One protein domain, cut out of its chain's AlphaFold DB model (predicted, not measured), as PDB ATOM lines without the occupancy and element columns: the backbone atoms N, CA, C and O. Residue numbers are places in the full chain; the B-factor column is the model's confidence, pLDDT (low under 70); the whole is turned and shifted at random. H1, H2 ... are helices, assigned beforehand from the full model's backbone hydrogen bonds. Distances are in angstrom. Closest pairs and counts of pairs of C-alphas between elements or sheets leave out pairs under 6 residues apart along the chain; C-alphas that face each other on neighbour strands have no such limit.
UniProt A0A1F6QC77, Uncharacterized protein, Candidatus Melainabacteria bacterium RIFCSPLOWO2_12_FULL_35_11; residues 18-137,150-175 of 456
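What this domain is: This is residues 18 to 137 and 150 to 175 of the 456 residues of an uncharacterized protein of Candidatus Melainabacteria bacterium RIFCSPLOWO2_12_FULL_35_11 (UniProt A0A1F6QC77). Three long helices, H3, H6 and H7, run up and down as a loose bundle, each against the one before it, with the short H1 packed on H6 and the short H2 packed on both H3 and H6. Beyond the far end of H3 the chain folds back into H4, and the short H5 packs on the last turn of H7, while residues 132 to 137 stick out at the opposite end. The printed part has 146 residues, with seven named helices in the order H1 to H7 and no named strand: the class is all helix. It is only just loose, close to compact, with a radius of gyration of the C-alphas of 18.0 A, and elongated, spanning 62 by 38 by 23 A.

How they stand to each other: H1, residues 18 to 23, touches residues 120 to 128 of H6, residues 104 to 133; the closest C-alphas, of Ala 21 and Met 121, are 4.5 A apart. H2, residues 29 to 33, touches residues 37 to 44 of H3, residues 37 to 58, with the C-alphas of Gln 31 and Gly 40 closest at 4.7 A. H3 touches residues 106 to 120 of H6, opposite ways at a shallow tilt of 21 degrees; the closest C-alphas, of Ser 57 and Ser 106, are 6.6 A apart. H3 and H4, residues 60 to 78, form a helical hairpin at a steep tilt of 40 degrees; residues 52 to 57 touch residues 62 to 66, and the C-alphas of Gly 56 and Thr 63 are closest at 4.3 A. H5, residues 91 to 98, touches residues 171 to 173 of H7, residues 151 to 173, with the C-alphas of Ala 92 and Leu 172 closest at 5.0 A. H6 and H7 are close but not clearly touching: their closest C-alphas, of Phe 116 and Tyr 157, are 7.2 A apart. Every O i to N i+4 pair is within hydrogen-bond range in H1, H2, H5, H6 and H7; in H3 17 of 18 are, and in H4 13 of 15.

Where its parts are: H1 begins at C-alpha 18 (100.885, 83.071, 86.077). From first to last C-alpha H3 measures 31.7 A, H4 26.2 A, H6 43.3 A and H7 31.8 A. H6 begins at C-alpha 104 (131.704, 93.860, 77.576), and H7 ends at C-alpha 173 (131.477, 113.346, 73.201).

The domain as a whole: The C-alphas of Pro 90 and Asp 136, the two farthest apart, are 62.7 A apart. Residues 138 to 149 are not printed, and C-alphas 137 and 150 are 20.9 A apart across the cut. H4 to H5 is a long link of 12 residues. Mean pLDDT of the printed part is 72.3; residues 60 to 102, 131 to 137, 150 to 159 and 168 to 175 are under 70.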
ATOM      1  N   MET A  18      99.937  83.804  86.922       88.75
ATOM      2  CA  MET A  18     100.885  83.071  86.077       88.75
ATOM      3  C   MET A  18     100.790  83.493  84.609       88.75
ATOM      4  O   MET A  18     101.814  83.693  83.956       88.75
ATOM      5  N   ILE A  19      99.573  83.703  84.097       89.31
ATOM      6  CA  ILE A  19      99.342  84.206  82.732       89.31
ATOM      7  C   ILE A  19      99.871  85.641  82.599       89.31
ATOM      8  O   ILE A  19     100.502  85.993  81.603       89.31
ATOM      9  N   VAL A  20      99.657  86.467  83.624       88.06
ATOM     10  CA  VAL A  20     100.175  87.839  83.694       88.06
ATOM     11  C   VAL A  20     101.708  87.847  83.690       88.06
ATOM     12  O   VAL A  20     102.317  88.582  82.910       88.06
ATOM     13  N   ALA A  21     102.335  87.010  84.522       87.81
ATOM     14  CA  ALA A  21     103.788  86.868  84.581       87.81
ATOM     15  C   ALA A  21     104.368  86.398  83.239       87.81
ATOM     16  O   ALA A  21     105.387  86.926  82.800       87.81
ATOM     17  N   PHE A  22     103.697  85.470  82.550       92.75
ATOM     18  CA  PHE A  22     104.089  85.029  81.212       92.75
ATOM     19  C   PHE A  22     104.046  86.173  80.186       92.75
ATOM     20  O   PHE A  22     105.003  86.361  79.437       92.75
ATOM     21  N   TYR A  23     103.001  87.008  80.189       90.38
ATOM     22  CA  TYR A  23     102.972  88.192  79.320       90.38
ATOM     23  C   TYR A  23     104.068  89.216  79.665       90.38
ATOM     24  O   TYR A  23     104.582  89.880  78.768       90.38
ATOM     25  N   SER A  24     104.496  89.301  80.926       90.62
ATOM     26  CA  SER A  24     105.634  90.129  81.353       90.62
ATOM     27  C   SER A  24     107.023  89.635  80.919       90.62
ATOM     28  O   SER A  24     108.001  90.313  81.240       90.62
ATOM     29  N   ILE A  25     107.139  88.526  80.168       91.81
ATOM     30  CA  ILE A  25     108.391  88.151  79.473       91.81
ATOM     31  C   ILE A  25     108.851  89.284  78.540       91.81
ATOM     32  O   ILE A  25     110.049  89.513  78.387       91.81
ATOM     33  N   VAL A  26     107.905  90.032  77.961       91.69
ATOM     34  CA  VAL A  26     108.166  91.344  77.361       91.69
ATOM     35  C   VAL A  26     107.742  92.404  78.387       91.69
ATOM     36  O   VAL A  26     106.537  92.572  78.615       91.69
ATOM     37  N   PRO A  27     108.687  93.113  79.036       89.69
ATOM     38  CA  PRO A  27     108.355  94.043  80.107       89.69
ATOM     39  C   PRO A  27     107.368  95.114  79.642       89.69
ATOM     40  O   PRO A  27     107.553  95.766  78.614       89.69
ATOM     41  N   GLY A  28     106.297  95.291  80.415       85.06
ATOM     42  CA  GLY A  28     105.203  96.205  80.108       85.06
ATOM     43  C   GLY A  28     103.937  95.518  79.601       85.06
ATOM     44  O   GLY A  28     102.851  95.982  79.941       85.06
ATOM     45  N   ILE A  29     104.019  94.388  78.883       90.56
ATOM     46  CA  ILE A  29     102.808  93.721  78.361       90.56
ATOM     47  C   ILE A  29     101.974  93.111  79.501       90.56
ATOM     48  O   ILE A  29     100.760  93.310  79.534       90.56
ATOM     49  N   GLY A  30     102.592  92.446  80.483       85.94
ATOM     50  CA  GLY A  30     101.868  91.937  81.658       85.94
ATOM     51  C   GLY A  30     101.282  93.053  82.536       85.94
ATOM     52  O   GLY A  30     100.147  92.942  82.999       85.94
ATOM     53  N   GLN A  31     101.984  94.183  82.687       86.81
ATOM     54  CA  GLN A  31     101.451  95.381  83.353       86.81
ATOM     55  C   GLN A  31     100.231  95.966  82.612       86.81
ATOM     56  O   GLN A  31      99.231  96.293  83.255       86.81
ATOM     57  N   LEU A  32     100.271  96.049  81.274       87.38
ATOM     58  CA  LEU A  32      99.116  96.436  80.448       87.38
ATOM     59  C   LEU A  32      97.948  95.453  80.624       87.38
ATOM     60  O   LEU A  32      96.804  95.883  80.775       87.38
ATOM     61  N   TYR A  33      98.230  94.148  80.665       85.88
ATOM     62  CA  TYR A  33      97.227  93.094  80.843       85.88
ATOM     63  C   TYR A  33      96.548  93.134  82.227       85.88
ATOM     64  O   TYR A  33      95.348  92.875  82.325       85.88
ATOM     65  N   ASN A  34      97.268  93.559  83.274       80.69
ATOM     66  CA  ASN A  34      96.716  93.882  84.601       80.69
ATOM     67  C   ASN A  34      95.926  95.208  84.658       80.69
ATOM     68  O   ASN A  34      95.454  95.595  85.726       80.69
ATOM     69  N   GLY A  35      95.799  95.940  83.547       79.00
ATOM     70  CA  GLY A  35      95.132  97.245  83.500       79.00
ATOM     71  C   GLY A  35      95.981  98.418  84.003       79.00
ATOM     72  O   GLY A  35      95.474  99.535  84.101       79.00
ATOM     73  N   LYS A  36      97.275  98.216  84.290       79.94
ATOM     74  CA  LYS A  36      98.205  99.284  84.695       79.94
ATOM     75  C   LYS A  36      98.859  99.941  83.487       79.94
ATOM     76  O   LYS A  36     100.047  99.755  83.221       79.94
ATOM     77  N   THR A  37      98.072 100.742  82.775       80.81
ATOM     78  CA  THR A  37      98.486 101.437  81.547       80.81
ATOM     79  C   THR A  37      99.729 102.305  81.729       80.81
ATOM     80  O   THR A  37     100.692 102.133  80.987       80.81
ATOM     81  N   GLU A  38      99.759 103.166  82.750       78.19
ATOM     82  CA  GLU A  38     100.886 104.070  83.027       78.19
ATOM     83  C   GLU A  38     102.215 103.308  83.202       78.19
ATOM     84  O   GLU A  38     103.197 103.594  82.517       78.19
ATOM     85  N   LYS A  39     102.237 102.279  84.066       76.19
ATOM     86  CA  LYS A  39     103.436 101.451  84.292       76.19
ATOM     87  C   LYS A  39     103.801 100.614  83.065       76.19
ATOM     88  O   LYS A  39     104.978 100.496  82.732       76.19
ATOM     89  N   GLY A  40     102.797 100.050  82.393       81.75
ATOM     90  CA  GLY A  40     102.984  99.218  81.210       81.75
ATOM     91  C   GLY A  40     103.637  99.968  80.053       81.75
ATOM     92  O   GLY A  40     104.572  99.449  79.450       81.75
ATOM     93  N   ILE A  41     103.225 101.214  79.802       83.56
ATOM     94  CA  ILE A  41     103.831 102.073  78.774       83.56
ATOM     95  C   ILE A  41     105.299 102.378  79.108       83.56
ATOM     96  O   ILE A  41     106.154 102.229  78.240       83.56
ATOM     97  N   VAL A  42     105.614 102.745  80.357       81.44
ATOM     98  CA  VAL A  42     107.000 103.043  80.781       81.44
ATOM     99  C   VAL A  42     107.913 101.816  80.662       81.44
ATOM    100  O   VAL A  42     109.067 101.937  80.251       81.44
ATOM    101  N   PHE A  43     107.419 100.621  80.990       84.94
ATOM    102  CA  PHE A  43     108.218  99.399  80.856       84.94
ATOM    103  C   PHE A  43     108.386  98.985  79.385       84.94
ATOM    104  O   PHE A  43     109.463  98.526  78.995       84.94
ATOM    105  N   LEU A  44     107.368  99.209  78.549       87.06
ATOM    106  CA  LEU A  44     107.425  98.922  77.117       87.06
ATOM    107  C   LEU A  44     108.414  99.846  76.383       87.06
ATOM    108  O   LEU A  44     109.167  99.377  75.529       87.06
ATOM    109  N   THR A  45     108.481 101.136  76.736       80.69
ATOM    110  CA  THR A  45     109.468 102.064  76.150       80.69
ATOM    111  C   THR A  45     110.896 101.735  76.587       80.69
ATOM    112  O   THR A  45     111.792 101.706  75.743       80.69
ATOM    113  N   ALA A  46     111.116 101.400  77.864       79.88
ATOM    114  CA  ALA A  46     112.418 100.932  78.351       79.88
ATOM    115  C   ALA A  46     112.873  99.637  77.646       79.88
ATOM    116  O   ALA A  46     114.042  99.511  77.262       79.88
ATOM    117  N   THR A  47     111.940  98.711  77.398       85.31
ATOM    118  CA  THR A  47     112.179  97.496  76.601       85.31
ATOM    119  C   THR A  47     112.592  97.847  75.176       85.31
ATOM    120  O   THR A  47     113.641  97.397  74.719       85.31
ATOM    121  N   PHE A  48     111.823  98.694  74.487       84.50
ATOM    122  CA  PHE A  48     112.108  99.095  73.107       84.50
ATOM    123  C   PHE A  48     113.504  99.723  72.953       84.50
ATOM    124  O   PHE A  48     114.252  99.346  72.049       84.50
ATOM    125  N   ILE A  49     113.893 100.620  73.866       78.06
ATOM    126  CA  ILE A  49     115.227 101.246  73.870       78.06
ATOM    127  C   ILE A  49     116.322 100.190  74.083       78.06
ATOM    128  O   ILE A  49     117.288 100.144  73.318       78.06
ATOM    129  N   SER A  50     116.159  99.311  75.075       80.25
ATOM    130  CA  SER A  50     117.165  98.296  75.424       80.25
ATOM    131  C   SER A  50     117.374  97.267  74.306       80.25
ATOM    132  O   SER A  50     118.512  96.931  73.972       80.25
ATOM    133  N   PHE A  51     116.290  96.805  73.674       84.25
ATOM    134  CA  PHE A  51     116.362  95.901  72.523       84.25
ATOM    135  C   PHE A  51     116.942  96.591  71.279       84.25
ATOM    136  O   PHE A  51     117.696  95.957  70.544       84.25
ATOM    137  N   SER A  52     116.677  97.885  71.070       77.56
ATOM    138  CA  SER A  52     117.278  98.648  69.964       77.56
ATOM    139  C   SER A  52     118.795  98.825  70.141       77.56
ATOM    140  O   SER A  52     119.553  98.632  69.192       77.56
ATOM    141  N   MET A  53     119.264  99.090  71.368       75.69
ATOM    142  CA  MET A  53     120.701  99.103  71.698       75.69
ATOM    143  C   MET A  53     121.362  97.730  71.497       75.69
ATOM    144  O   MET A  53     122.497  97.639  71.014       75.69
ATOM    145  N   LEU A  54     120.653  96.649  71.838       79.50
ATOM    146  CA  LEU A  54     121.144  95.289  71.632       79.50
ATOM    147  C   LEU A  54     121.220  94.945  70.136       79.50
ATOM    148  O   LEU A  54     122.223  94.386  69.699       79.50
ATOM    149  N   TYR A  55     120.218  95.339  69.345       81.19
ATOM    150  CA  TYR A  55     120.207  95.166  67.890       81.19
ATOM    151  C   TYR A  55     121.380  95.890  67.210       81.19
ATOM    152  O   TYR A  55     122.091  95.277  66.412       81.19
ATOM    153  N   GLY A  56     121.664  97.141  67.597       74.56
ATOM    154  CA  GLY A  56     122.848  97.862  67.113       74.56
ATOM    155  C   GLY A  56     124.154  97.095  67.369       74.56
ATOM    156  O   GLY A  56     125.009  96.990  66.490       74.56
ATOM    157  N   SER A  57     124.279  96.432  68.524       74.00
ATOM    158  CA  SER A  57     125.470  95.623  68.840       74.00
ATOM    159  C   SER A  57     125.706  94.463  67.851       74.00
ATOM    160  O   SER A  57     126.852  94.051  67.671       74.00
ATOM    161  N   PHE A  58     124.663  93.943  67.188       77.00
ATOM    162  CA  PHE A  58     124.801  92.942  66.117       77.00
ATOM    163  C   PHE A  58     125.161  93.552  64.757       77.00
ATOM    164  O   PHE A  58     125.844  92.907  63.963       77.00
ATOM    165  N   ASN A  59     124.702  94.773  64.470       75.94
ATOM    166  CA  ASN A  59     124.916  95.444  63.192       75.94
ATOM    167  C   ASN A  59     125.443  96.876  63.422       75.94
ATOM    168  O   ASN A  59     124.648  97.819  63.489       75.94
ATOM    169  N   PRO A  60     126.776  97.066  63.520       67.44
ATOM    170  CA  PRO A  60     127.371  98.327  63.964       67.44
ATOM    171  C   PRO A  60     127.095  99.516  63.030       67.44
ATOM    172  O   PRO A  60     127.134 100.656  63.485       67.44
ATOM    173  N   ALA A  61     126.753  99.280  61.758       66.12
ATOM    174  CA  ALA A  61     126.295 100.342  60.860       66.12
ATOM    175  C   ALA A  61     124.953 100.943  61.331       66.12
ATOM    176  O   ALA A  61     124.794 102.161  61.363       66.12
ATOM    177  N   SER A  62     124.024 100.097  61.794       66.06
ATOM    178  CA  SER A  62     122.735 100.541  62.346       66.06
ATOM    179  C   SER A  62     122.861 101.228  63.713       66.06
ATOM    180  O   SER A  62     122.020 102.054  64.059       66.06
ATOM    181  N   THR A  63     123.935 100.969  64.471       64.44
ATOM    182  CA  THR A  63     124.231 101.683  65.728       64.44
ATOM    183  C   THR A  63     124.465 103.168  65.499       64.44
ATOM    184  O   THR A  63     124.048 103.975  66.327       64.44
ATOM    185  N   LEU A  64     125.099 103.542  64.384       60.34
ATOM    186  CA  LEU A  64     125.341 104.943  64.051       60.34
ATOM    187  C   LEU A  64     124.033 105.655  63.695       60.34
ATOM    188  O   LEU A  64     123.780 106.737  64.214       60.34
ATOM    189  N   GLU A  65     123.164 105.027  62.900       66.56
ATOM    190  CA  GLU A  65     121.826 105.567  62.621       66.56
ATOM    191  C   GLU A  65     120.983 105.680  63.898       66.56
ATOM    192  O   GLU A  65     120.384 106.724  64.148       66.56
ATOM    193  N   PHE A  66     120.992 104.664  64.766       64.38
ATOM    194  CA  PHE A  66     120.266 104.688  66.038       64.38
ATOM    195  C   PHE A  66     120.803 105.749  67.012       64.38
ATOM    196  O   PHE A  66     120.023 106.483  67.622       64.38
ATOM    197  N   ALA A  67     122.129 105.887  67.125       64.94
ATOM    198  CA  ALA A  67     122.755 106.938  67.920       64.94
ATOM    199  C   ALA A  67     122.419 108.328  67.360       64.94
ATOM    200  O   ALA A  67     122.053 109.212  68.130       64.94
ATOM    201  N   LEU A  68     122.452 108.517  66.036       66.12
ATOM    202  CA  LEU A  68     122.012 109.760  65.399       66.12
ATOM    203  C   LEU A  68     120.519 110.033  65.628       66.12
ATOM    204  O   LEU A  68     120.169 111.177  65.898       66.12
ATOM    205  N   VAL A  69     119.644 109.025  65.604       64.44
ATOM    206  CA  VAL A  69     118.213 109.184  65.927       64.44
ATOM    207  C   VAL A  69     118.017 109.602  67.387       64.44
ATOM    208  O   VAL A  69     117.283 110.558  67.639       64.44
ATOM    209  N   ILE A  70     118.717 108.982  68.344       67.50
ATOM    210  CA  ILE A  70     118.715 109.434  69.748       67.50
ATOM    211  C   ILE A  70     119.227 110.874  69.850       67.50
ATOM    212  O   ILE A  70     118.620 111.681  70.549       67.50
ATOM    213  N   LEU A  71     120.295 111.232  69.136       62.78
ATOM    214  CA  LEU A  71     120.833 112.592  69.140       62.78
ATOM    215  C   LEU A  71     119.894 113.602  68.478       62.78
ATOM    216  O   LEU A  71     119.805 114.726  68.959       62.78
ATOM    217  N   ILE A  72     119.141 113.223  67.445       64.31
ATOM    218  CA  ILE A  72     118.094 114.053  66.837       64.31
ATOM    219  C   ILE A  72     116.944 114.260  67.828       64.31
ATOM    220  O   ILE A  72     116.488 115.391  67.985       64.31
ATOM    221  N   ILE A  73     116.524 113.218  68.551       66.81
ATOM    222  CA  ILE A  73     115.490 113.303  69.597       66.81
ATOM    223  C   ILE A  73     115.976 114.163  70.774       66.81
ATOM    224  O   ILE A  73     115.262 115.064  71.213       66.81
ATOM    225  N   CYS A  74     117.212 113.979  71.245       62.16
ATOM    226  CA  CYS A  74     117.825 114.834  72.264       62.16
ATOM    227  C   CYS A  74     118.006 116.277  71.775       62.16
ATOM    228  O   CYS A  74     117.753 117.200  72.541       62.16
ATOM    229  N   ARG A  75     118.372 116.510  70.510       61.47
ATOM    230  CA  ARG A  75     118.453 117.858  69.922       61.47
ATOM    231  C   ARG A  75     117.070 118.489  69.759       61.47
ATOM    232  O   ARG A  75     116.947 119.699  69.884       61.47
ATOM    233  N   PHE A  76     116.026 117.700  69.529       63.44
ATOM    234  CA  PHE A  76     114.649 118.183  69.493       63.44
ATOM    235  C   PHE A  76     114.137 118.552  70.898       63.44
ATOM    236  O   PHE A  76     113.546 119.613  71.074       63.44
ATOM    237  N   LEU A  77     114.430 117.727  71.910       65.12
ATOM    238  CA  LEU A  77     113.992 117.926  73.298       65.12
ATOM    239  C   LEU A  77     114.808 118.988  74.061       65.12
ATOM    240  O   LEU A  77     114.228 119.825  74.746       65.12
ATOM    241  N   LEU A  78     116.142 118.971  73.959       60.91
ATOM    242  CA  LEU A  78     117.039 119.902  74.663       60.91
ATOM    243  C   LEU A  78     117.435 121.108  73.800       60.91
ATOM    244  O   LEU A  78     117.687 122.183  74.341       60.91
ATOM    245  N   GLY A  79     117.481 120.966  72.471       57.00
ATOM    246  CA  GLY A  79     117.921 122.035  71.561       57.00
ATOM    247  C   GLY A  79     116.936 123.196  71.419       57.00
ATOM    248  O   GLY A  79     117.320 124.265  70.950       57.00
ATOM    249  N   PHE A  80     115.691 123.027  71.879       54.66
ATOM    250  CA  PHE A  80     114.751 124.136  72.072       54.66
ATOM    251  C   PHE A  80     115.147 125.039  73.260       54.66
ATOM    252  O   PHE A  80     114.768 126.205  73.301       54.66
ATOM    253  N   ILE A  81     115.923 124.511  74.214       54.75
ATOM    254  CA  ILE A  81     116.349 125.206  75.440       54.75
ATOM    255  C   ILE A  81     117.796 125.709  75.309       54.75
ATOM    256  O   ILE A  81     118.099 126.832  75.707       54.75
ATOM    257  N   PHE A  82     118.688 124.909  74.714       54.84
ATOM    258  CA  PHE A  82     120.104 125.243  74.557       54.84
ATOM    259  C   PHE A  82     120.587 124.995  73.122       54.84
ATOM    260  O   PHE A  82     120.589 123.860  72.649       54.84
ATOM    261  N   LYS A  83     121.076 126.043  72.443       53.94
ATOM    262  CA  LYS A  83     121.754 125.924  71.139       53.94
ATOM    263  C   LYS A  83     123.126 125.245  71.294       53.94
ATOM    264  O   LYS A  83     124.146 125.924  71.355       53.94
ATOM    265  N   PHE A  84     123.139 123.915  71.359       57.91
ATOM    266  CA  PHE A  84     124.352 123.101  71.279       57.91
ATOM    267  C   PHE A  84     124.450 122.408  69.917       57.91
ATOM    268  O   PHE A  84     123.623 121.555  69.584       57.91
ATOM    269  N   ASP A  85     125.496 122.739  69.162       58.38
ATOM    270  CA  ASP A  85     125.874 122.024  67.946       58.38
ATOM    271  C   ASP A  85     126.727 120.802  68.317       58.38
ATOM    272  O   ASP A  85     127.927 120.891  68.574       58.38
ATOM    273  N   PHE A  86     126.078 119.638  68.392       58.31
ATOM    274  CA  PHE A  86     126.740 118.366  68.670       58.31
ATOM    275  C   PHE A  86     127.428 117.817  67.414       58.31
ATOM    276  O   PHE A  86     126.770 117.310  66.507       58.31
ATOM    277  N   HIS A  87     128.761 117.836  67.410       58.72
ATOM    278  CA  HIS A  87     129.574 117.038  66.492       58.72
ATOM    279  C   HIS A  87     130.047 115.752  67.195       58.72
ATOM    280  O   HIS A  87     130.508 115.832  68.337       58.72
ATOM    281  N   PRO A  88     129.949 114.567  66.560       58.78
ATOM    282  CA  PRO A  88     130.496 113.335  67.125       58.78
ATOM    283  C   PRO A  88     132.019 113.454  67.259       58.78
ATOM    284  O   PRO A  88     132.694 113.943  66.351       58.78
ATOM    285  N   SER A  89     132.571 113.021  68.395       63.03
ATOM    286  CA  SER A  89     134.025 113.034  68.583       63.03
ATOM    287  C   SER A  89     134.700 111.944  67.733       63.03
ATOM    288  O   SER A  89     134.080 110.910  67.476       63.03
ATOM    289  N   PRO A  90     135.991 112.081  67.367       64.69
ATOM    290  CA  PRO A  90     136.741 110.995  66.722       64.69
ATOM    291  C   PRO A  90     136.794 109.698  67.551       64.69
ATOM    292  O   PRO A  90     136.999 108.616  67.009       64.69
ATOM    293  N   ALA A  91     136.568 109.773  68.869       57.06
ATOM    294  CA  ALA A  91     136.469 108.602  69.739       57.06
ATOM    295  C   ALA A  91     135.162 107.800  69.544       57.06
ATOM    296  O   ALA A  91     135.088 106.647  69.976       57.06
ATOM    297  N   ALA A  92     134.156 108.346  68.849       58.47
ATOM    298  CA  ALA A  92     132.948 107.609  68.485       58.47
ATOM    299  C   ALA A  92     133.260 106.390  67.592       58.47
ATOM    300  O   ALA A  92     132.648 105.339  67.765       58.47
ATOM    301  N   GLU A  93     134.262 106.474  66.709       58.22
ATOM    302  CA  GLU A  93     134.710 105.336  65.889       58.22
ATOM    303  C   GLU A  93     135.380 104.232  66.730       58.22
ATOM    304  O   GLU A  93     135.206 103.039  66.471       58.22
ATOM    305  N   PHE A  94     136.089 104.606  67.801       59.03
ATOM    306  CA  PHE A  94     136.660 103.651  68.757       59.03
ATOM    307  C   PHE A  94     135.567 102.938  69.574       59.03
ATOM    308  O   PHE A  94     135.626 101.719  69.776       59.03
ATOM    309  N   LEU A  95     134.526 103.675  69.980       57.03
ATOM    310  CA  LEU A  95     133.314 103.102  70.573       57.03
ATOM    311  C   LEU A  95     132.619 102.130  69.612       57.03
ATOM    312  O   LEU A  95     132.322 101.004  69.994       57.03
ATOM    313  N   MET A  96     132.420 102.512  68.349       59.28
ATOM    314  CA  MET A  96     131.806 101.650  67.326       59.28
ATOM    315  C   MET A  96     132.540 100.308  67.170       59.28
ATOM    316  O   MET A  96     131.911  99.273  66.953       59.28
ATOM    317  N   ASN A  97     133.867 100.294  67.328       59.50
ATOM    318  CA  ASN A  97     134.661  99.069  67.240       59.50
ATOM    319  C   ASN A  97     134.616  98.208  68.525       59.50
ATOM    320  O   ASN A  97     134.931  97.016  68.464       59.50
ATOM    321  N   THR A  98     134.209  98.781  69.667       59.97
ATOM    322  CA  THR A  98     134.032  98.088  70.962       59.97
ATOM    323  C   THR A  98     132.575  97.705  71.269       59.97
ATOM    324  O   THR A  98     132.348  96.728  71.986       59.97
ATOM    325  N   ILE A  99     131.584  98.375  70.667       62.41
ATOM    326  CA  ILE A  99     130.157  97.993  70.668       62.41
ATOM    327  C   ILE A  99     129.919  96.910  69.600       62.41
ATOM    328  O   ILE A  99     129.169  97.078  68.640       62.41
ATOM    329  N   LYS A 100     130.594  95.772  69.761       66.94
ATOM    330  CA  LYS A 100     130.301  94.546  69.010       66.94
ATOM    331  C   LYS A 100     129.574  93.567  69.915       66.94
ATOM    332  O   LYS A 100     129.827  93.521  71.120       66.94
ATOM    333  N   PHE A 101     128.703  92.754  69.333       67.12
ATOM    334  CA  PHE A 101     128.125  91.606  70.015       67.12
ATOM    335  C   PHE A 101     129.248  90.689  70.534       67.12
ATOM    336  O   PHE A 101     130.154  90.324  69.785       67.12
ATOM    337  N   GLY A 102     129.227  90.378  71.832       69.19
ATOM    338  CA  GLY A 102     130.323  89.703  72.539       69.19
ATOM    339  C   GLY A 102     131.351  90.641  73.197       69.19
ATOM    340  O   GLY A 102     132.235  90.167  73.904       69.19
ATOM    341  N   GLY A 103     131.242  91.963  73.030       73.38
ATOM    342  CA  GLY A 103     131.983  92.949  73.824       73.38
ATOM    343  C   GLY A 103     131.356  93.169  75.208       73.38
ATOM    344  O   GLY A 103     130.158  92.934  75.396       73.38
ATOM    345  N   SER A 104     132.133  93.669  76.175       74.69
ATOM    346  CA  SER A 104     131.704  93.860  77.576       74.69
ATOM    347  C   SER A 104     130.410  94.673  77.724       74.69
ATOM    348  O   SER A 104     129.582  94.360  78.575       74.69
ATOM    349  N   PHE A 105     130.203  95.674  76.860       73.81
ATOM    350  CA  PHE A 105     128.965  96.457  76.804       73.81
ATOM    351  C   PHE A 105     127.740  95.581  76.493       73.81
ATOM    352  O   PHE A 105     126.740  95.654  77.203       73.81
ATOM    353  N   SER A 106     127.835  94.701  75.489       77.00
ATOM    354  CA  SER A 106     126.733  93.807  75.109       77.00
ATOM    355  C   SER A 106     126.386  92.805  76.217       77.00
ATOM    356  O   SER A 106     125.209  92.580  76.480       77.00
ATOM    357  N   TYR A 107     127.381  92.279  76.942       81.50
ATOM    358  CA  TYR A 107     127.146  91.399  78.094       81.50
ATOM    359  C   TYR A 107     126.438  92.114  79.252       81.50
ATOM    360  O   TYR A 107     125.478  91.577  79.803       81.50
ATOM    361  N   LEU A 108     126.869  93.333  79.603       79.31
ATOM    362  CA  LEU A 108     126.208  94.133  80.641       79.31
ATOM    363  C   LEU A 108     124.778  94.518  80.239       79.31
ATOM    364  O   LEU A 108     123.874  94.458  81.073       79.31
ATOM    365  N   LEU A 109     124.554  94.847  78.963       78.19
ATOM    366  CA  LEU A 109     123.226  95.136  78.423       78.19
ATOM    367  C   LEU A 109     122.307  93.905  78.490       78.19
ATOM    368  O   LEU A 109     121.184  94.017  78.973       78.19
ATOM    369  N   ILE A 110     122.787  92.721  78.091       85.44
ATOM    370  CA  ILE A 110     122.027  91.460  78.178       85.44
ATOM    371  C   ILE A 110     121.679  91.125  79.634       85.44
ATOM    372  O   ILE A 110     120.522  90.826  79.926       85.44
ATOM    373  N   LEU A 111     122.637  91.227  80.564       84.88
ATOM    374  CA  LEU A 111     122.392  90.997  81.995       84.88
ATOM    375  C   LEU A 111     121.339  91.975  82.548       84.88
ATOM    376  O   LEU A 111     120.452  91.578  83.307       84.88
ATOM    377  N   THR A 112     121.400  93.237  82.120       81.94
ATOM    378  CA  THR A 112     120.439  94.294  82.481       81.94
ATOM    379  C   THR A 112     119.039  94.006  81.919       81.94
ATOM    380  O   THR A 112     118.060  94.144  82.650       81.94
ATOM    381  N   ILE A 113     118.925  93.526  80.673       86.06
ATOM    382  CA  ILE A 113     117.650  93.108  80.058       86.06
ATOM    383  C   ILE A 113     117.058  91.891  80.785       86.06
ATOM    384  O   ILE A 113     115.888  91.919  81.157       86.06
ATOM    385  N   ILE A 114     117.855  90.849  81.054       88.75
ATOM    386  CA  ILE A 114     117.399  89.654  81.787       88.75
ATOM    387  C   ILE A 114     116.906  90.028  83.194       88.75
ATOM    388  O   ILE A 114     115.831  89.596  83.611       88.75
ATOM    389  N   SER A 115     117.652  90.880  83.906       83.75
ATOM    390  CA  SER A 115     117.263  91.370  85.236       83.75
ATOM    391  C   SER A 115     115.951  92.164  85.184       83.75
ATOM    392  O   SER A 115     115.124  92.045  86.088       83.75
ATOM    393  N   PHE A 116     115.723  92.935  84.113       85.19
ATOM    394  CA  PHE A 116     114.480  93.676  83.921       85.19
ATOM    395  C   PHE A 116     113.284  92.770  83.655       85.19
ATOM    396  O   PHE A 116     112.238  92.976  84.259       85.19
ATOM    397  N   VAL A 117     113.456  91.748  82.812       89.50
ATOM    398  CA  VAL A 117     112.421  90.747  82.518       89.50
ATOM    399  C   VAL A 117     112.001  90.037  83.804       89.50
ATOM    400  O   VAL A 117     110.819  90.012  84.140       89.50
ATOM    401  N   ILE A 118     112.961  89.545  84.594       86.75
ATOM    402  CA  ILE A 118     112.671  88.918  85.893       86.75
ATOM    403  C   ILE A 118     111.918  89.898  86.808       86.75
ATOM    404  O   ILE A 118     110.911  89.528  87.416       86.75
ATOM    405  N   TYR A 119     112.353  91.159  86.875       84.94
ATOM    406  CA  TYR A 119     111.678  92.178  87.677       84.94
ATOM    407  C   TYR A 119     110.241  92.465  87.204       84.94
ATOM    408  O   TYR A 119     109.331  92.507  88.034       84.94
ATOM    409  N   SER A 120     109.999  92.616  85.897       86.44
ATOM    410  CA  SER A 120     108.665  92.893  85.348       86.44
ATOM    411  C   SER A 120     107.713  91.709  85.472       86.44
ATOM    412  O   SER A 120     106.505  91.924  85.623       86.44
ATOM    413  N   MET A 121     108.233  90.478  85.434       87.69
ATOM    414  CA  MET A 121     107.475  89.260  85.727       87.69
ATOM    415  C   MET A 121     107.046  89.222  87.195       87.69
ATOM    416  O   MET A 121     105.865  89.021  87.473       87.69
ATOM    417  N   VAL A 122     107.966  89.488  88.130       85.00
ATOM    418  CA  VAL A 122     107.672  89.508  89.575       85.00
ATOM    419  C   VAL A 122     106.719  90.649  89.951       85.00
ATOM    420  O   VAL A 122     105.759  90.407  90.681       85.00
ATOM    421  N   ASP A 123     106.919  91.869  89.441       83.50
ATOM    422  CA  ASP A 123     106.024  93.012  89.697       83.50
ATOM    423  C   ASP A 123     104.594  92.730  89.204       83.50
ATOM    424  O   ASP A 123     103.637  92.928  89.954       83.50
ATOM    425  N   ALA A 124     104.434  92.190  87.990       84.94
ATOM    426  CA  ALA A 124     103.111  91.888  87.446       84.94
ATOM    427  C   ALA A 124     102.440  90.678  88.127       84.94
ATOM    428  O   ALA A 124     101.227  90.707  88.350       84.94
ATOM    429  N   TYR A 125     103.215  89.655  88.513       85.88
ATOM    430  CA  TYR A 125     102.733  88.517  89.304       85.88
ATOM    431  C   TYR A 125     102.201  88.965  90.671       85.88
ATOM    432  O   TYR A 125     101.052  88.687  91.012       85.88
ATOM    433  N   LEU A 126     103.017  89.700  91.439       82.12
ATOM    434  CA  LEU A 126     102.646  90.185  92.773       82.12
ATOM    435  C   LEU A 126     101.441  91.126  92.709       82.12
ATOM    436  O   LEU A 126     100.603  91.127  93.608       82.12
ATOM    437  N   ASP A 127     101.333  91.913  91.642       78.44
ATOM    438  CA  ASP A 127     100.197  92.795  91.434       78.44
ATOM    439  C   ASP A 127      98.907  92.048  91.073       78.44
ATOM    440  O   ASP A 127      97.853  92.345  91.633       78.44
ATOM    441  N   ALA A 128      98.984  91.035  90.209       82.38
ATOM    442  CA  ALA A 128      97.844  90.169  89.912       82.38
ATOM    443  C   ALA A 128      97.387  89.407  91.168       82.38
ATOM    444  O   ALA A 128      96.196  89.383  91.478       82.38
ATOM    445  N   GLN A 129      98.332  88.877  91.953       81.19
ATOM    446  CA  GLN A 129      98.053  88.216  93.228       81.19
ATOM    447  C   GLN A 129      97.405  89.176  94.240       81.19
ATOM    448  O   GLN A 129      96.446  88.811  94.919       81.19
ATOM    449  N   LYS A 130      97.878  90.427  94.318       72.38
ATOM    450  CA  LYS A 130      97.271  91.469  95.157       72.38
ATOM    451  C   LYS A 130      95.855  91.819  94.695       72.38
ATOM    452  O   LYS A 130      94.983  92.004  95.541       72.38
ATOM    453  N   ASN A 131      95.614  91.893  93.386       69.88
ATOM    454  CA  ASN A 131      94.287  92.150  92.824       69.88
ATOM    455  C   ASN A 131      93.321  90.988  93.116       69.88
ATOM    456  O   ASN A 131      92.177  91.248  93.479       69.88
ATOM    457  N   GLN A 132      93.785  89.734  93.056       69.44
ATOM    458  CA  GLN A 132      93.016  88.565  93.504       69.44
ATOM    459  C   GLN A 132      92.685  88.638  95.005       69.44
ATOM    460  O   GLN A 132      91.522  88.533  95.384       69.44
ATOM    461  N   GLN A 133      93.672  88.908  95.868       60.38
ATOM    462  CA  GLN A 133      93.435  89.048  97.314       60.38
ATOM    463  C   GLN A 133      92.536  90.243  97.672       60.38
ATOM    464  O   GLN A 133      91.851  90.219  98.694       60.38
ATOM    465  N   GLN A 134      92.481  91.279  96.829       52.91
ATOM    466  CA  GLN A 134      91.594  92.423  97.038       52.91
ATOM    467  C   GLN A 134      90.101  92.067  96.962       52.91
ATOM    468  O   GLN A 134      89.292  92.857  97.452       52.91
ATOM    469  N   PHE A 135      89.718  90.918  96.394       49.62
ATOM    470  CA  PHE A 135      88.320  90.481  96.368       49.62
ATOM    471  C   PHE A 135      87.802  89.996  97.737       49.62
ATOM    472  O   PHE A 135      86.607  90.136  97.983       49.62
ATOM    473  N   ASP A 136      88.672  89.559  98.658       43.41
ATOM    474  CA  ASP A 136      88.265  89.099 100.002       43.41
ATOM    475  C   ASP A 136      88.112  90.228 101.041       43.41
ATOM    476  O   ASP A 136      87.474  90.040 102.076       43.41
ATOM    477  N   TYR A 137      88.675  91.422 100.803       44.34
ATOM    478  CA  TYR A 137      88.615  92.528 101.775       44.34
ATOM    479  C   TYR A 137      88.485  93.923 101.147       44.34
ATOM    480  O   TYR A 137      89.058  94.896 101.643       44.34
ATOM    481  N   SER A 150     106.022 101.000  94.885       51.31
ATOM    482  CA  SER A 150     106.911  99.816  94.869       51.31
ATOM    483  C   SER A 150     108.282 100.154  94.244       51.31
ATOM    484  O   SER A 150     109.066  99.286  93.869       51.31
ATOM    485  N   GLU A 151     108.559 101.448  94.082       56.34
ATOM    486  CA  GLU A 151     109.412 101.997  93.023       56.34
ATOM    487  C   GLU A 151     110.908 102.024  93.338       56.34
ATOM    488  O   GLU A 151     111.680 102.467  92.497       56.34
ATOM    489  N   SER A 152     111.364 101.531  94.493       57.59
ATOM    490  CA  SER A 152     112.809 101.448  94.761       57.59
ATOM    491  C   SER A 152     113.526 100.607  93.696       57.59
ATOM    492  O   SER A 152     114.583 101.003  93.211       57.59
ATOM    493  N   THR A 153     112.925  99.495  93.263       56.69
ATOM    494  CA  THR A 153     113.520  98.597  92.264       56.69
ATOM    495  C   THR A 153     113.256  99.060  90.827       56.69
ATOM    496  O   THR A 153     114.194  99.102  90.039       56.69
ATOM    497  N   ALA A 154     112.032  99.497  90.492       58.53
ATOM    498  CA  ALA A 154     111.726 100.080  89.176       58.53
ATOM    499  C   ALA A 154     112.528 101.364  88.920       58.53
ATOM    500  O   ALA A 154     113.141 101.519  87.869       58.53
ATOM    501  N   GLY A 155     112.562 102.262  89.906       63.75
ATOM    502  CA  GLY A 155     113.350 103.487  89.888       63.75
ATOM    503  C   GLY A 155     114.844 103.197  89.828       63.75
ATOM    504  O   GLY A 155     115.531 103.837  89.045       63.75
ATOM    505  N   SER A 156     115.345 102.188  90.555       65.81
ATOM    506  CA  SER A 156     116.734 101.730  90.407       65.81
ATOM    507  C   SER A 156     117.021 101.231  88.989       65.81
ATOM    508  O   SER A 156     118.018 101.646  88.408       65.81
ATOM    509  N   TYR A 157     116.155 100.412  88.385       67.44
ATOM    510  CA  TYR A 157     116.350  99.940  87.010       67.44
ATOM    511  C   TYR A 157     116.329 101.084  85.982       67.44
ATOM    512  O   TYR A 157     117.204 101.161  85.116       67.44
ATOM    513  N   ILE A 158     115.365 102.001  86.099       69.31
ATOM    514  CA  ILE A 158     115.268 103.192  85.246       69.31
ATOM    515  C   ILE A 158     116.509 104.072  85.434       69.31
ATOM    516  O   ILE A 158     117.096 104.511  84.452       69.31
ATOM    517  N   LEU A 159     116.972 104.267  86.671       69.25
ATOM    518  CA  LEU A 159     118.183 105.020  86.997       69.25
ATOM    519  C   LEU A 159     119.443 104.352  86.433       69.25
ATOM    520  O   LEU A 159     120.269 105.046  85.851       69.25
ATOM    521  N   HIS A 160     119.582 103.026  86.517       71.56
ATOM    522  CA  HIS A 160     120.690 102.300  85.884       71.56
ATOM    523  C   HIS A 160     120.629 102.414  84.356       71.56
ATOM    524  O   HIS A 160     121.653 102.661  83.728       71.56
ATOM    525  N   SER A 161     119.440 102.321  83.758       70.81
ATOM    526  CA  SER A 161     119.240 102.509  82.314       70.81
ATOM    527  C   SER A 161     119.610 103.932  81.874       70.81
ATOM    528  O   SER A 161     120.319 104.107  80.887       70.81
ATOM    529  N   ILE A 162     119.215 104.951  82.648       73.06
ATOM    530  CA  ILE A 162     119.609 106.354  82.447       73.06
ATOM    531  C   ILE A 162     121.122 106.531  82.620       73.06
ATOM    532  O   ILE A 162     121.733 107.232  81.819       73.06
ATOM    533  N   ILE A 163     121.751 105.879  83.605       77.81
ATOM    534  CA  ILE A 163     123.211 105.892  83.778       77.81
ATOM    535  C   ILE A 163     123.905 105.239  82.580       77.81
ATOM    536  O   ILE A 163     124.862 105.813  82.075       77.81
ATOM    537  N   PHE A 164     123.428 104.102  82.067       70.75
ATOM    538  CA  PHE A 164     123.998 103.486  80.864       70.75
ATOM    539  C   PHE A 164     123.837 104.378  79.627       70.75
ATOM    540  O   PHE A 164     124.800 104.546  78.882       70.75
ATOM    541  N   ILE A 165     122.677 105.022  79.443       70.81
ATOM    542  CA  ILE A 165     122.459 106.025  78.385       70.81
ATOM    543  C   ILE A 165     123.416 107.218  78.558       70.81
ATOM    544  O   ILE A 165     124.029 107.661  77.590       70.81
ATOM    545  N   LEU A 166     123.595 107.723  79.781       72.69
ATOM    546  CA  LEU A 166     124.467 108.860  80.073       72.69
ATOM    547  C   LEU A 166     125.950 108.513  79.886       72.69
ATOM    548  O   LEU A 166     126.689 109.314  79.321       72.69
ATOM    549  N   LEU A 167     126.389 107.326  80.304       71.12
ATOM    550  CA  LEU A 167     127.749 106.824  80.076       71.12
ATOM    551  C   LEU A 167     128.017 106.595  78.583       71.12
ATOM    552  O   LEU A 167     129.087 106.944  78.093       71.12
ATOM    553  N   PHE A 168     127.033 106.089  77.837       69.94
ATOM    554  CA  PHE A 168     127.115 105.949  76.383       69.94
ATOM    555  C   PHE A 168     127.249 107.316  75.687       69.94
ATOM    556  O   PHE A 168     128.185 107.534  74.920       69.94
ATOM    557  N   LEU A 169     126.371 108.274  76.011       67.12
ATOM    558  CA  LEU A 169     126.392 109.625  75.437       67.12
ATOM    559  C   LEU A 169     127.649 110.413  75.834       67.12
ATOM    560  O   LEU A 169     128.278 111.034  74.981       67.12
ATOM    561  N   THR A 170     128.062 110.375  77.103       65.81
ATOM    562  CA  THR A 170     129.307 111.038  77.532       65.81
ATOM    563  C   THR A 170     130.527 110.408  76.871       65.81
ATOM    564  O   THR A 170     131.423 111.139  76.454       65.81
ATOM    565  N   SER A 171     130.541 109.088  76.665       61.44
ATOM    566  CA  SER A 171     131.644 108.436  75.964       61.44
ATOM    567  C   SER A 171     131.715 108.794  74.468       61.44
ATOM    568  O   SER A 171     132.809 108.778  73.907       61.44
ATOM    569  N   LEU A 172     130.600 109.165  73.826       61.69
ATOM    570  CA  LEU A 172     130.578 109.648  72.434       61.69
ATOM    571  C   LEU A 172     131.136 111.077  72.259       61.69
ATOM    572  O   LEU A 172     131.594 111.410  71.162       61.69
ATOM    573  N   PHE A 173     131.122 111.916  73.304       61.59
ATOM    574  CA  PHE A 173     131.477 113.346  73.201       61.59
ATOM    575  C   PHE A 173     132.669 113.804  74.052       61.59
ATOM    576  O   PHE A 173     133.381 114.714  73.636       61.59
ATOM    577  N   PHE A 174     132.897 113.206  75.225       61.50
ATOM    578  CA  PHE A 174     133.872 113.685  76.218       61.50
ATOM    579  C   PHE A 174     135.133 112.819  76.356       61.50
ATOM    580  O   PHE A 174     136.028 113.176  77.123       61.50
ATOM    581  N   VAL A 175     135.258 111.712  75.612       58.31
ATOM    582  CA  VAL A 175     136.522 110.957  75.553       58.31
ATOM    583  C   VAL A 175     137.534 111.767  74.751       58.31
ATOM    584  O   VAL A 175     137.593 111.699  73.525       58.31
TER     585      VAL A 175